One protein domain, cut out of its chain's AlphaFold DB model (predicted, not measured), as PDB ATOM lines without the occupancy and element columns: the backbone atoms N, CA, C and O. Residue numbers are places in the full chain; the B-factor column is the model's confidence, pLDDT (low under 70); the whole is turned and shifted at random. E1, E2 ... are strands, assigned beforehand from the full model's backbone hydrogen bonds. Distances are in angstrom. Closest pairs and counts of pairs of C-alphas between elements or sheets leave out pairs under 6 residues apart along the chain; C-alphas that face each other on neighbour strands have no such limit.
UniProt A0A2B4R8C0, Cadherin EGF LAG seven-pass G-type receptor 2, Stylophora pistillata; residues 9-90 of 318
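What this domain is: This is residues 9 to 90 of the 318 residues of the protein "Cadherin EGF LAG seven-pass G-type receptor 2" of Stylophora pistillata (UniProt A0A2B4R8C0). Look for a small sandwich with crossed strands: the sheet E1 E5 E4 and the sheet E3 E2 E6 are face to face, their best planes 37 degrees apart, and of the long stretch with no named element, residues 9 to 29, residues 9 to 10 and 15 to 16 are tied to E6 by two short antiparallel pairings. The 82 printed residues hold six named strands, E1 to E6 in chain order, and no named helix; both sheets are antiparallel. It is all strand, though with 36 residues in named elements, under half; it is compact, with a radius of gyration of the C-alphas of 12.7 A and spans of 37 by 28 by 17 A.

How they stand to each other: Start at Glu 9: residues 9 to 10 pair antiparallel with residues 87 to 88 of E6, residues 83 to 90, and residues 15 to 16 with its residues 83 to 84. Next find E1, residues 30 to 35, antiparallel to E5, residues 73 to 78, at 155 degrees, with N 32 and O 76 2.8 A apart. E5 forms a hairpin with E4, residues 64 to 69; N 67 and O 75 are 2.8 A apart. E2, residues 44 to 50, is antiparallel to E6 at 136 degrees, N 45 to O 87 being 2.8 A, and forms a hairpin with E3, residues 58 to 60, N 48 to O 60 being 2.9 A. Between the sheets, the closest C-alphas of E2 and E4 are Cys 46 and Tyr 65, 5.7 A; E1 and E3 are apart.

Where its parts are: Find C-alpha 30 at (22.532, 36.400, -9.962), where E1 begins its 16.5 A. E2 spans 18.4 A, E3 6.4 A, E4 14.2 A and E5 16.2 A; E6, 21.2 A, ends at C-alpha 90, (20.834, 33.190, -35.911).

The domain as a whole: The C-alphas farthest apart, Pro 21 and Asn 41, are 39.6 A apart. The printed part has no cut, and no link is long. Model confidence is under 70 at residues 22 to 26, 39 to 41, 52 to 56 and 90.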
ATOM      1  N   GLU A   9      17.314  34.622 -32.171       81.69
ATOM      2  CA  GLU A   9      16.205  33.712 -31.877       81.69
ATOM      3  C   GLU A   9      16.285  33.229 -30.429       81.69
ATOM      4  O   GLU A   9      17.365  33.077 -29.865       81.69
ATOM      5  N   ILE A  10      15.136  33.006 -29.797       85.06
ATOM      6  CA  ILE A  10      15.081  32.547 -28.407       85.06
ATOM      7  C   ILE A  10      15.513  31.075 -28.352       85.06
ATOM      8  O   ILE A  10      14.881  30.228 -28.980       85.06
ATOM      9  N   ASN A  11      16.548  30.766 -27.565       87.19
ATOM     10  CA  ASN A  11      17.097  29.412 -27.404       87.19
ATOM     11  C   ASN A  11      16.864  28.820 -26.007       87.19
ATOM     12  O   ASN A  11      17.444  27.798 -25.645       87.19
ATOM     13  N   SER A  12      16.003  29.448 -25.205       86.12
ATOM     14  CA  SER A  12      15.647  28.971 -23.872       86.12
ATOM     15  C   SER A  12      14.190  29.259 -23.524       86.12
ATOM     16  O   SER A  12      13.535  30.114 -24.118       86.12
ATOM     17  N   ILE A  13      13.686  28.595 -22.486       86.06
ATOM     18  CA  ILE A  13      12.459  29.035 -21.813       86.06
ATOM     19  C   ILE A  13      12.753  30.359 -21.086       86.06
ATOM     20  O   ILE A  13      13.863  30.565 -20.586       86.06
ATOM     21  N   ILE A  14      11.772  31.262 -21.047       85.25
ATOM     22  CA  ILE A  14      11.878  32.537 -20.329       85.25
ATOM     23  C   ILE A  14      11.820  32.254 -18.826       85.25
ATOM     24  O   ILE A  14      10.880  31.618 -18.350       85.25
ATOM     25  N   MET A  15      12.805  32.744 -18.077       83.25
ATOM     26  CA  MET A  15      12.851  32.619 -16.619       83.25
ATOM     27  C   MET A  15      12.679  33.982 -15.955       83.25
ATOM     28  O   MET A  15      13.191  34.991 -16.434       83.25
ATOM     29  N   ALA A  16      11.957  34.013 -14.839       80.94
ATOM     30  CA  ALA A  16      11.755  35.215 -14.045       80.94
ATOM     31  C   ALA A  16      11.793  34.864 -12.559       80.94
ATOM     32  O   ALA A  16      11.253  33.839 -12.145       80.94
ATOM     33  N   ALA A  17      12.423  35.725 -11.768       73.38
ATOM     34  CA  ALA A  17      12.481  35.607 -10.320       73.38
ATOM     35  C   ALA A  17      12.162  36.967  -9.697       73.38
ATOM     36  O   ALA A  17      12.573  38.010 -10.209       73.38
ATOM     37  N   THR A  18      11.425  36.962  -8.588       72.88
ATOM     38  CA  THR A  18      11.040  38.179  -7.870       72.88
ATOM     39  C   THR A  18      11.418  38.032  -6.405       72.88
ATOM     40  O   THR A  18      11.158  37.000  -5.794       72.88
ATOM     41  N   ILE A  19      12.039  39.072  -5.854       74.81
ATOM     42  CA  ILE A  19      12.444  39.151  -4.449       74.81
ATOM     43  C   ILE A  19      11.654  40.289  -3.808       74.81
ATOM     44  O   ILE A  19      11.452  41.331  -4.433       74.81
ATOM     45  N   THR A  20      11.179  40.085  -2.580       73.00
ATOM     46  CA  THR A  20      10.383  41.072  -1.840       73.00
ATOM     47  C   THR A  20      11.088  41.428  -0.529       73.00
ATOM     48  O   THR A  20      11.383  40.512   0.240       73.00
ATOM     49  N   PRO A  21      11.341  42.720  -0.236       73.31
ATOM     50  CA  PRO A  21      11.080  43.904  -1.067       73.31
ATOM     51  C   PRO A  21      12.029  43.995  -2.275       73.31
ATOM     52  O   PRO A  21      13.169  43.551  -2.194       73.31
ATOM     53  N   LEU A  22      11.555  44.561  -3.391       66.75
ATOM     54  CA  LEU A  22      12.306  44.613  -4.651       66.75
ATOM     55  C   LEU A  22      13.513  45.567  -4.526       66.75
ATOM     56  O   LEU A  22      13.309  46.777  -4.399       66.75
ATOM     57  N   PRO A  23      14.763  45.070  -4.565       66.69
ATOM     58  CA  PRO A  23      15.938  45.932  -4.508       66.69
ATOM     59  C   PRO A  23      16.132  46.669  -5.842       66.69
ATOM     60  O   PRO A  23      15.928  46.104  -6.915       66.69
ATOM     61  N   THR A  24      16.573  47.929  -5.793       64.31
ATOM     62  CA  THR A  24      16.881  48.732  -6.995       64.31
ATOM     63  C   THR A  24      18.141  48.256  -7.724       64.31
ATOM     64  O   THR A  24      18.247  48.412  -8.940       64.31
ATOM     65  N   ARG A  25      19.089  47.655  -6.995       64.38
ATOM     66  CA  ARG A  25      20.261  46.937  -7.515       64.38
ATOM     67  C   ARG A  25      20.603  45.782  -6.586       64.38
ATOM     68  O   ARG A  25      20.557  45.939  -5.367       64.38
ATOM     69  N   LEU A  26      20.961  44.640  -7.161       69.62
ATOM     70  CA  LEU A  26      21.475  43.515  -6.388       69.62
ATOM     71  C   LEU A  26      22.912  43.815  -5.931       69.62
ATOM     72  O   LEU A  26      23.703  44.354  -6.705       69.62
ATOM     73  N   GLN A  27      23.239  43.479  -4.679       71.56
ATOM     74  CA  GLN A  27      24.610  43.575  -4.151       71.56
ATOM     75  C   GLN A  27      25.538  42.524  -4.780       71.56
ATOM     76  O   GLN A  27      26.723  42.790  -4.963       71.56
ATOM     77  N   GLU A  28      24.984  41.371  -5.166       79.44
ATOM     78  CA  GLU A  28      25.679  40.293  -5.868       79.44
ATOM     79  C   GLU A  28      24.929  39.922  -7.151       79.44
ATOM     80  O   GLU A  28      23.698  39.897  -7.184       79.44
ATOM     81  N   ASN A  29      25.667  39.628  -8.223       85.94
ATOM     82  CA  ASN A  29      25.049  39.238  -9.485       85.94
ATOM     83  C   ASN A  29      24.413  37.849  -9.368       85.94
ATOM     84  O   ASN A  29      25.016  36.916  -8.840       85.94
ATOM     85  N   ILE A  30      23.226  37.685  -9.944       86.75
ATOM     86  CA  ILE A  30      22.532  36.400  -9.962       86.75
ATOM     87  C   ILE A  30      23.021  35.602 -11.163       86.75
ATOM     88  O   ILE A  30      22.990  36.096 -12.294       86.75
ATOM     89  N   THR A  31      23.430  34.354 -10.927       88.69
ATOM     90  CA  THR A  31      23.723  33.386 -11.987       88.69
ATOM     91  C   THR A  31      22.535  32.445 -12.182       88.69
ATOM     92  O   THR A  31      22.083  31.796 -11.244       88.69
ATOM     93  N   MET A  32      22.049  32.352 -13.416       88.50
ATOM     94  CA  MET A  32      20.943  31.486 -13.829       88.50
ATOM     95  C   MET A  32      21.433  30.500 -14.883       88.50
ATOM     96  O   MET A  32      22.161  30.893 -15.794       88.50
ATOM     97  N   LYS A  33      21.005  29.238 -14.788       90.50
ATOM     98  CA  LYS A  33      21.312  28.205 -15.785       90.50
ATOM     99  C   LYS A  33      20.096  27.941 -16.660       90.50
ATOM    100  O   LYS A  33      19.053  27.526 -16.159       90.50
ATOM    101  N   PHE A  34      20.233  28.166 -17.956       89.62
ATOM    102  CA  PHE A  34      19.201  27.888 -18.949       89.62
ATOM    103  C   PHE A  34      19.511  26.572 -19.648       89.62
ATOM    104  O   PHE A  34      20.667  26.298 -19.936       89.62
ATOM    105  N   LYS A  35      18.486  25.763 -19.928       88.00
ATOM    106  CA  LYS A  35      18.625  24.593 -20.800       88.00
ATOM    107  C   LYS A  35      18.482  25.038 -22.255       88.00
ATOM    108  O   LYS A  35      17.469  25.656 -22.589       88.00
ATOM    109  N   ASN A  36      19.445  24.672 -23.093       86.69
ATOM    110  CA  ASN A  36      19.456  25.062 -24.502       86.69
ATOM    111  C   ASN A  36      18.453  24.220 -25.298       86.69
ATOM    112  O   ASN A  36      18.410  22.993 -25.161       86.69
ATOM    113  N   ILE A  37      17.616  24.884 -26.099       84.75
ATOM    114  CA  ILE A  37      16.634  24.227 -26.979       84.75
ATOM    115  C   ILE A  37      17.347  23.632 -28.196       84.75
ATOM    116  O   ILE A  37      17.059  22.505 -28.596       84.75
ATOM    117  N   GLN A  38      18.289  24.381 -28.764       77.38
ATOM    118  CA  GLN A  38      19.156  23.975 -29.858       77.38
ATOM    119  C   GLN A  38      20.617  24.005 -29.398       77.38
ATOM    120  O   GLN A  38      21.054  24.950 -28.742       77.38
ATOM    121  N   ASN A  39      21.366  22.968 -29.769       69.25
ATOM    122  CA  ASN A  39      22.800  22.843 -29.521       69.25
ATOM    123  C   ASN A  39      23.559  23.186 -30.810       69.25
ATOM    124  O   ASN A  39      23.930  22.298 -31.576       69.25
ATOM    125  N   VAL A  40      23.696  24.478 -31.094       67.88
ATOM    126  CA  VAL A  40      24.402  24.977 -32.281       67.88
ATOM    127  C   VAL A  40      25.651  25.706 -31.804       67.88
ATOM    128  O   VAL A  40      25.581  26.444 -30.826       67.88
ATOM    129  N   ASN A  41      26.770  25.574 -32.522       65.25
ATOM    130  CA  ASN A  41      28.020  26.318 -32.274       65.25
ATOM    131  C   ASN A  41      27.900  27.837 -32.561       65.25
ATOM    132  O   ASN A  41      28.869  28.483 -32.961       65.25
ATOM    133  N   ASN A  42      26.708  28.411 -32.407       72.06
ATOM    134  CA  ASN A  42      26.427  29.821 -32.619       72.06
ATOM    135  C   ASN A  42      26.650  30.614 -31.329       72.06
ATOM    136  O   ASN A  42      26.627  30.072 -30.225       72.06
ATOM    137  N   LYS A  43      26.873  31.925 -31.468       81.31
ATOM    138  CA  LYS A  43      27.058  32.790 -30.301       81.31
ATOM    139  C   LYS A  43      25.742  32.930 -29.558       81.31
ATOM    140  O   LYS A  43      24.708  33.222 -30.149       81.31
ATOM    141  N   GLU A  44      25.800  32.790 -28.246       87.38
ATOM    142  CA  GLU A  44      24.654  32.999 -27.374       87.38
ATOM    143  C   GLU A  44      24.785  34.324 -26.635       87.38
ATOM    144  O   GLU A  44      25.884  34.780 -26.309       87.38
ATOM    145  N   LYS A  45      23.647  34.957 -26.361       89.12
ATOM    146  CA  LYS A  45      23.578  36.220 -25.640       89.12
ATOM    147  C   LYS A  45      22.472  36.169 -24.598       89.12
ATOM    148  O   LYS A  45      21.312  35.912 -24.908       89.12
ATOM    149  N   CYS A  46      22.835  36.453 -23.354       89.44
ATOM    150  CA  CYS A  46      21.881  36.616 -22.265       89.44
ATOM    151  C   CYS A  46      21.192  37.975 -22.393       89.44
ATOM    152  O   CYS A  46      21.862  39.011 -22.434       89.44
ATOM    153  N   MET A  47      19.864  37.980 -22.457       89.44
ATOM    154  CA  MET A  47      19.076  39.200 -22.609       89.44
ATOM    155  C   MET A  47      17.865  39.185 -21.680       89.44
ATOM    156  O   MET A  47      17.446  38.144 -21.174       89.44
ATOM    157  N   PHE A  48      17.292  40.359 -21.460       87.19
ATOM    158  CA  PHE A  48      16.051  40.531 -20.723       87.19
ATOM    159  C   PHE A  48      15.050  41.346 -21.533       87.19
ATOM    160  O   PHE A  48      15.427  42.131 -22.410       87.19
ATOM    161  N   TRP A  49      13.767  41.152 -21.246       82.75
ATOM    162  CA  TRP A  49      12.708  41.917 -21.892       82.75
ATOM    163  C   TRP A  49      12.546  43.279 -21.210       82.75
ATOM    164  O   TRP A  49      12.081  43.363 -20.071       82.75
ATOM    165  N   ASN A  50      12.940  44.353 -21.899       80.69
ATOM    166  CA  ASN A  50      12.818  45.716 -21.398       80.69
ATOM    167  C   ASN A  50      11.476  46.336 -21.821       80.69
ATOM    168  O   ASN A  50      11.239  46.583 -23.005       80.69
ATOM    169  N   ILE A  51      10.614  46.606 -20.837       72.94
ATOM    170  CA  ILE A  51       9.301  47.250 -21.024       72.94
ATOM    171  C   ILE A  51       9.377  48.761 -20.734       72.94
ATOM    172  O   ILE A  51       8.568  49.528 -21.250       72.94
ATOM    173  N   PHE A  52      10.358  49.211 -19.943       65.81
ATOM    174  CA  PHE A  52      10.356  50.539 -19.325       65.81
ATOM    175  C   PHE A  52      11.659  51.303 -19.581       65.81
ATOM    176  O   PHE A  52      12.495  51.440 -18.692       65.81
ATOM    177  N   HIS A  53      11.825  51.854 -20.787       53.66
ATOM    178  CA  HIS A  53      12.674  53.032 -20.980       53.66
ATOM    179  C   HIS A  53      12.338  53.772 -22.284       53.66
ATOM    180  O   HIS A  53      12.026  53.142 -23.292       53.66
ATOM    181  N   ASN A  54      12.463  55.104 -22.260       59.03
ATOM    182  CA  ASN A  54      12.111  56.113 -23.276       59.03
ATOM    183  C   ASN A  54      12.742  55.958 -24.687       59.03
ATOM    184  O   ASN A  54      12.810  56.934 -25.435       59.03
ATOM    185  N   SER A  55      13.260  54.789 -25.081       58.09
ATOM    186  CA  SER A  55      13.992  54.650 -26.352       58.09
ATOM    187  C   SER A  55      13.839  53.314 -27.090       58.09
ATOM    188  O   SER A  55      14.096  53.298 -28.289       58.09
ATOM    189  N   SER A  56      13.379  52.223 -26.464       59.53
ATOM    190  CA  SER A  56      13.007  50.992 -27.189       59.53
ATOM    191  C   SER A  56      12.376  49.940 -26.270       59.53
ATOM    192  O   SER A  56      12.968  49.530 -25.274       59.53
ATOM    193  N   VAL A  57      11.178  49.470 -26.632       74.88
ATOM    194  CA  VAL A  57      10.588  48.241 -26.078       74.88
ATOM    195  C   VAL A  57      11.220  47.060 -26.809       74.88
ATOM    196  O   VAL A  57      11.190  47.021 -28.039       74.88
ATOM    197  N   GLY A  58      11.799  46.107 -26.079       80.75
ATOM    198  CA  GLY A  58      12.381  44.913 -26.692       80.75
ATOM    199  C   GLY A  58      13.456  44.226 -25.857       80.75
ATOM    200  O   GLY A  58      13.672  44.541 -24.686       80.75
ATOM    201  N   TRP A  59      14.142  43.268 -26.480       84.25
ATOM    202  CA  TRP A  59      15.256  42.547 -25.871       84.25
ATOM    203  C   TRP A  59      16.456  43.473 -25.650       84.25
ATOM    204  O   TRP A  59      16.965  44.080 -26.592       84.25
ATOM    205  N   SER A  60      16.953  43.535 -24.415       83.44
ATOM    206  CA  SER A  60      18.166  44.271 -24.050       83.44
ATOM    207  C   SER A  60      19.182  43.349 -23.378       83.44
ATOM    208  O   SER A  60      18.825  42.488 -22.582       83.44
ATOM    209  N   GLY A  61      20.465  43.522 -23.698       83.06
ATOM    210  CA  GLY A  61      21.575  42.820 -23.038       83.06
ATOM    211  C   GLY A  61      22.211  43.621 -21.897       83.06
ATOM    212  O   GLY A  61      23.247  43.229 -21.370       83.06
ATOM    213  N   GLN A  62      21.660  44.785 -21.543       84.50
ATOM    214  CA  GLN A  62      22.303  45.686 -20.590       84.50
ATOM    215  C   GLN A  62      22.343  45.078 -19.177       84.50
ATOM    216  O   GLN A  62      21.313  44.741 -18.598       84.50
ATOM    217  N   GLY A  63      23.545  44.947 -18.613       84.00
ATOM    218  CA  GLY A  63      23.735  44.376 -17.275       84.00
ATOM    219  C   GLY A  63      23.657  42.847 -17.204       84.00
ATOM    220  O   GLY A  63      23.681  42.311 -16.100       84.00
ATOM    221  N   CYS A  64      23.601  42.154 -18.349       88.50
ATOM    222  CA  CYS A  64      23.623  40.695 -18.447       88.50
ATOM    223  C   CYS A  64      24.778  40.219 -19.335       88.50
ATOM    224  O   CYS A  64      25.026  40.781 -20.401       88.50
ATOM    225  N   TYR A  65      25.467  39.157 -18.920       90.56
ATOM    226  CA  TYR A  65      26.543  38.538 -19.693       90.56
ATOM    227  C   TYR A  65      26.550  37.016 -19.532       90.56
ATOM    228  O   TYR A  65      26.074  36.469 -18.535       90.56
ATOM    229  N   VAL A  66      27.086  36.333 -20.542       91.25
ATOM    230  CA  VAL A  66      27.258  34.877 -20.534       91.25
ATOM    231  C   VAL A  66      28.489  34.539 -19.696       91.25
ATOM    232  O   VAL A  66      29.557  35.111 -19.905       91.25
ATOM    233  N   LYS A  67      28.334  33.627 -18.737       91.50
ATOM    234  CA  LYS A  67      29.403  33.145 -17.854       91.50
ATOM    235  C   LYS A  67      30.054  31.881 -18.406       91.50
ATOM    236  O   LYS A  67      31.277  31.787 -18.424       91.50
ATOM    237  N   SER A  68      29.246  30.932 -18.869       87.94
ATOM    238  CA  SER A  68      29.712  29.716 -19.534       87.94
ATOM    239  C   SER A  68      28.652  29.199 -20.496       87.94
ATOM    240  O   SER A  68      27.456  29.303 -20.219       87.94
ATOM    241  N   ILE A  69      29.111  28.624 -21.602       85.12
ATOM    242  CA  ILE A  69      28.277  27.926 -22.577       85.12
ATOM    243  C   ILE A  69      28.698  26.463 -22.544       85.12
ATOM    244  O   ILE A  69      29.883  26.157 -22.672       85.12
ATOM    245  N   ASP A  70      27.727  25.586 -22.354       83.94
ATOM    246  CA  ASP A  70      27.847  24.141 -22.481       83.94
ATOM    247  C   ASP A  70      26.890  23.660 -23.582       83.94
ATOM    248  O   ASP A  70      25.938  24.352 -23.950       83.94
ATOM    249  N   ALA A  71      27.098  22.448 -24.093       80.19
ATOM    250  CA  ALA A  71      26.292  21.867 -25.162       80.19
ATOM    251  C   ALA A  71      24.793  21.802 -24.816       80.19
ATOM    252  O   ALA A  71      23.941  21.697 -25.701       80.19
ATOM    253  N   HIS A  72      24.442  21.763 -23.528       84.94
ATOM    254  CA  HIS A  72      23.059  21.597 -23.066       84.94
ATOM    255  C   HIS A  72      22.594  22.721 -22.142       84.94
ATOM    256  O   HIS A  72      21.402  22.778 -21.816       84.94
ATOM    257  N   GLN A  73      23.509  23.582 -21.689       88.50
ATOM    258  CA  GLN A  73      23.215  24.597 -20.690       88.50
ATOM    259  C   GLN A  73      24.006  25.879 -20.913       88.50
ATOM    260  O   GLN A  73      25.207  25.844 -21.157       88.50
ATOM    261  N   THR A  74      23.349  27.009 -20.694       89.31
ATOM    262  CA  THR A  74      23.983  28.325 -20.757       89.31
ATOM    263  C   THR A  74      23.815  29.039 -19.434       89.31
ATOM    264  O   THR A  74      22.700  29.226 -18.936       89.31
ATOM    265  N   GLU A  75      24.941  29.423 -18.835       91.56
ATOM    266  CA  GLU A  75      24.967  30.166 -17.584       91.56
ATOM    267  C   GLU A  75      25.005  31.665 -17.866       91.56
ATOM    268  O   GLU A  75      25.974  32.192 -18.415       91.56
ATOM    269  N   CYS A  76      23.964  32.367 -17.439       90.75
ATOM    270  CA  CYS A  76      23.844  33.813 -17.550       90.75
ATOM    271  C   CYS A  76      24.034  34.473 -16.196       90.75
ATOM    272  O   CYS A  76      23.475  34.017 -15.203       90.75
ATOM    273  N   THR A  77      24.777  35.575 -16.162       89.94
ATOM    274  CA  THR A  77      24.946  36.401 -14.966       89.94
ATOM    275  C   THR A  77      24.393  37.799 -15.216       89.94
ATOM    276  O   THR A  77      24.781  38.450 -16.185       89.94
ATOM    277  N   CYS A  78      23.480  38.250 -14.354       87.62
ATOM    278  CA  CYS A  78      22.813  39.549 -14.468       87.62
ATOM    279  C   CYS A  78      22.823  40.308 -13.131       87.62
ATOM    280  O   CYS A  78      22.828  39.697 -12.062       87.62
ATOM    281  N   ASN A  79      22.797  41.642 -13.188       86.56
ATOM    282  CA  ASN A  79      22.838  42.522 -12.007       86.56
ATOM    283  C   ASN A  79      21.474  43.131 -11.605       86.56
ATOM    284  O   ASN A  79      21.415  44.038 -10.771       86.56
ATOM    285  N   HIS A  80      20.375  42.657 -12.195       81.81
ATOM    286  CA  HIS A  80      19.004  43.110 -11.925       81.81
ATOM    287  C   HIS A  80      18.037  41.921 -11.825       81.81
ATOM    288  O   HIS A  80      18.441  40.784 -12.041       81.81
ATOM    289  N   LEU A  81      16.779  42.183 -11.452       71.62
ATOM    290  CA  LEU A  81      15.686  41.203 -11.397       71.62
ATOM    291  C   LEU A  81      14.647  41.565 -12.465       71.62
ATOM    292  O   LEU A  81      13.876  42.505 -12.283       71.62
ATOM    293  N   THR A  82      14.648  40.852 -13.589       73.94
ATOM    294  CA  THR A  82      13.719  41.054 -14.715       73.94
ATOM    295  C   THR A  82      13.331  39.703 -15.345       73.94
ATOM    296  O   THR A  82      13.609  38.646 -14.780       73.94
ATOM    297  N   HIS A  83      12.624  39.706 -16.480       76.06
ATOM    298  CA  HIS A  83      12.335  38.494 -17.254       76.06
ATOM    299  C   HIS A  83      13.494  38.210 -18.218       76.06
ATOM    300  O   HIS A  83      13.758  39.020 -19.109       76.06
ATOM    301  N   PHE A  84      14.160  37.067 -18.061       82.38
ATOM    302  CA  PHE A  84      15.405  36.712 -18.743       82.38
ATOM    303  C   PHE A  84      15.222  35.592 -19.768       82.38
ATOM    304  O   PHE A  84      14.442  34.662 -19.557       82.38
ATOM    305  N   ALA A  85      16.000  35.645 -20.848       82.75
ATOM    306  CA  ALA A  85      16.117  34.569 -21.825       82.75
ATOM    307  C   ALA A  85      17.518  34.535 -22.457       82.75
ATOM    308  O   ALA A  85      18.215  35.552 -22.526       82.75
ATOM    309  N   VAL A  86      17.913  33.362 -22.951       81.62
ATOM    310  CA  VAL A  86      19.087  33.193 -23.814       81.62
ATOM    311  C   VAL A  86      18.631  33.303 -25.259       81.62
ATOM    312  O   VAL A  86      17.719  32.590 -25.686       81.62
ATOM    313  N   LEU A  87      19.261  34.201 -26.010       82.81
ATOM    314  CA  LEU A  87      19.065  34.308 -27.446       82.81
ATOM    315  C   LEU A  87      20.292  33.744 -28.157       82.81
ATOM    316  O   LEU A  87      21.428  34.074 -27.818       82.81
ATOM    317  N   LEU A  88      20.052  32.897 -29.145       80.88
ATOM    318  CA  LEU A  88      21.058  32.395 -30.065       80.88
ATOM    319  C   LEU A  88      21.154  33.382 -31.226       80.88
ATOM    320  O   LEU A  88      20.135  33.793 -31.792       80.88
ATOM    321  N   GLU A  89      22.372  33.784 -31.575       78.06
ATOM    322  CA  GLU A  89      22.629  34.465 -32.835       78.06
ATOM    323  C   GLU A  89      22.175  33.493 -33.918       78.06
ATOM    324  O   GLU A  89      22.751  32.411 -34.074       78.06
ATOM    325  N   ALA A  90      21.128  33.851 -34.658       62.25
ATOM    326  CA  ALA A  90      20.834  33.190 -35.911       62.25
ATOM    327  C   ALA A  90      21.906  33.671 -36.889       62.25
ATOM    328  O   ALA A  90      21.659  34.483 -37.779       62.25
TER     329      ALA A  90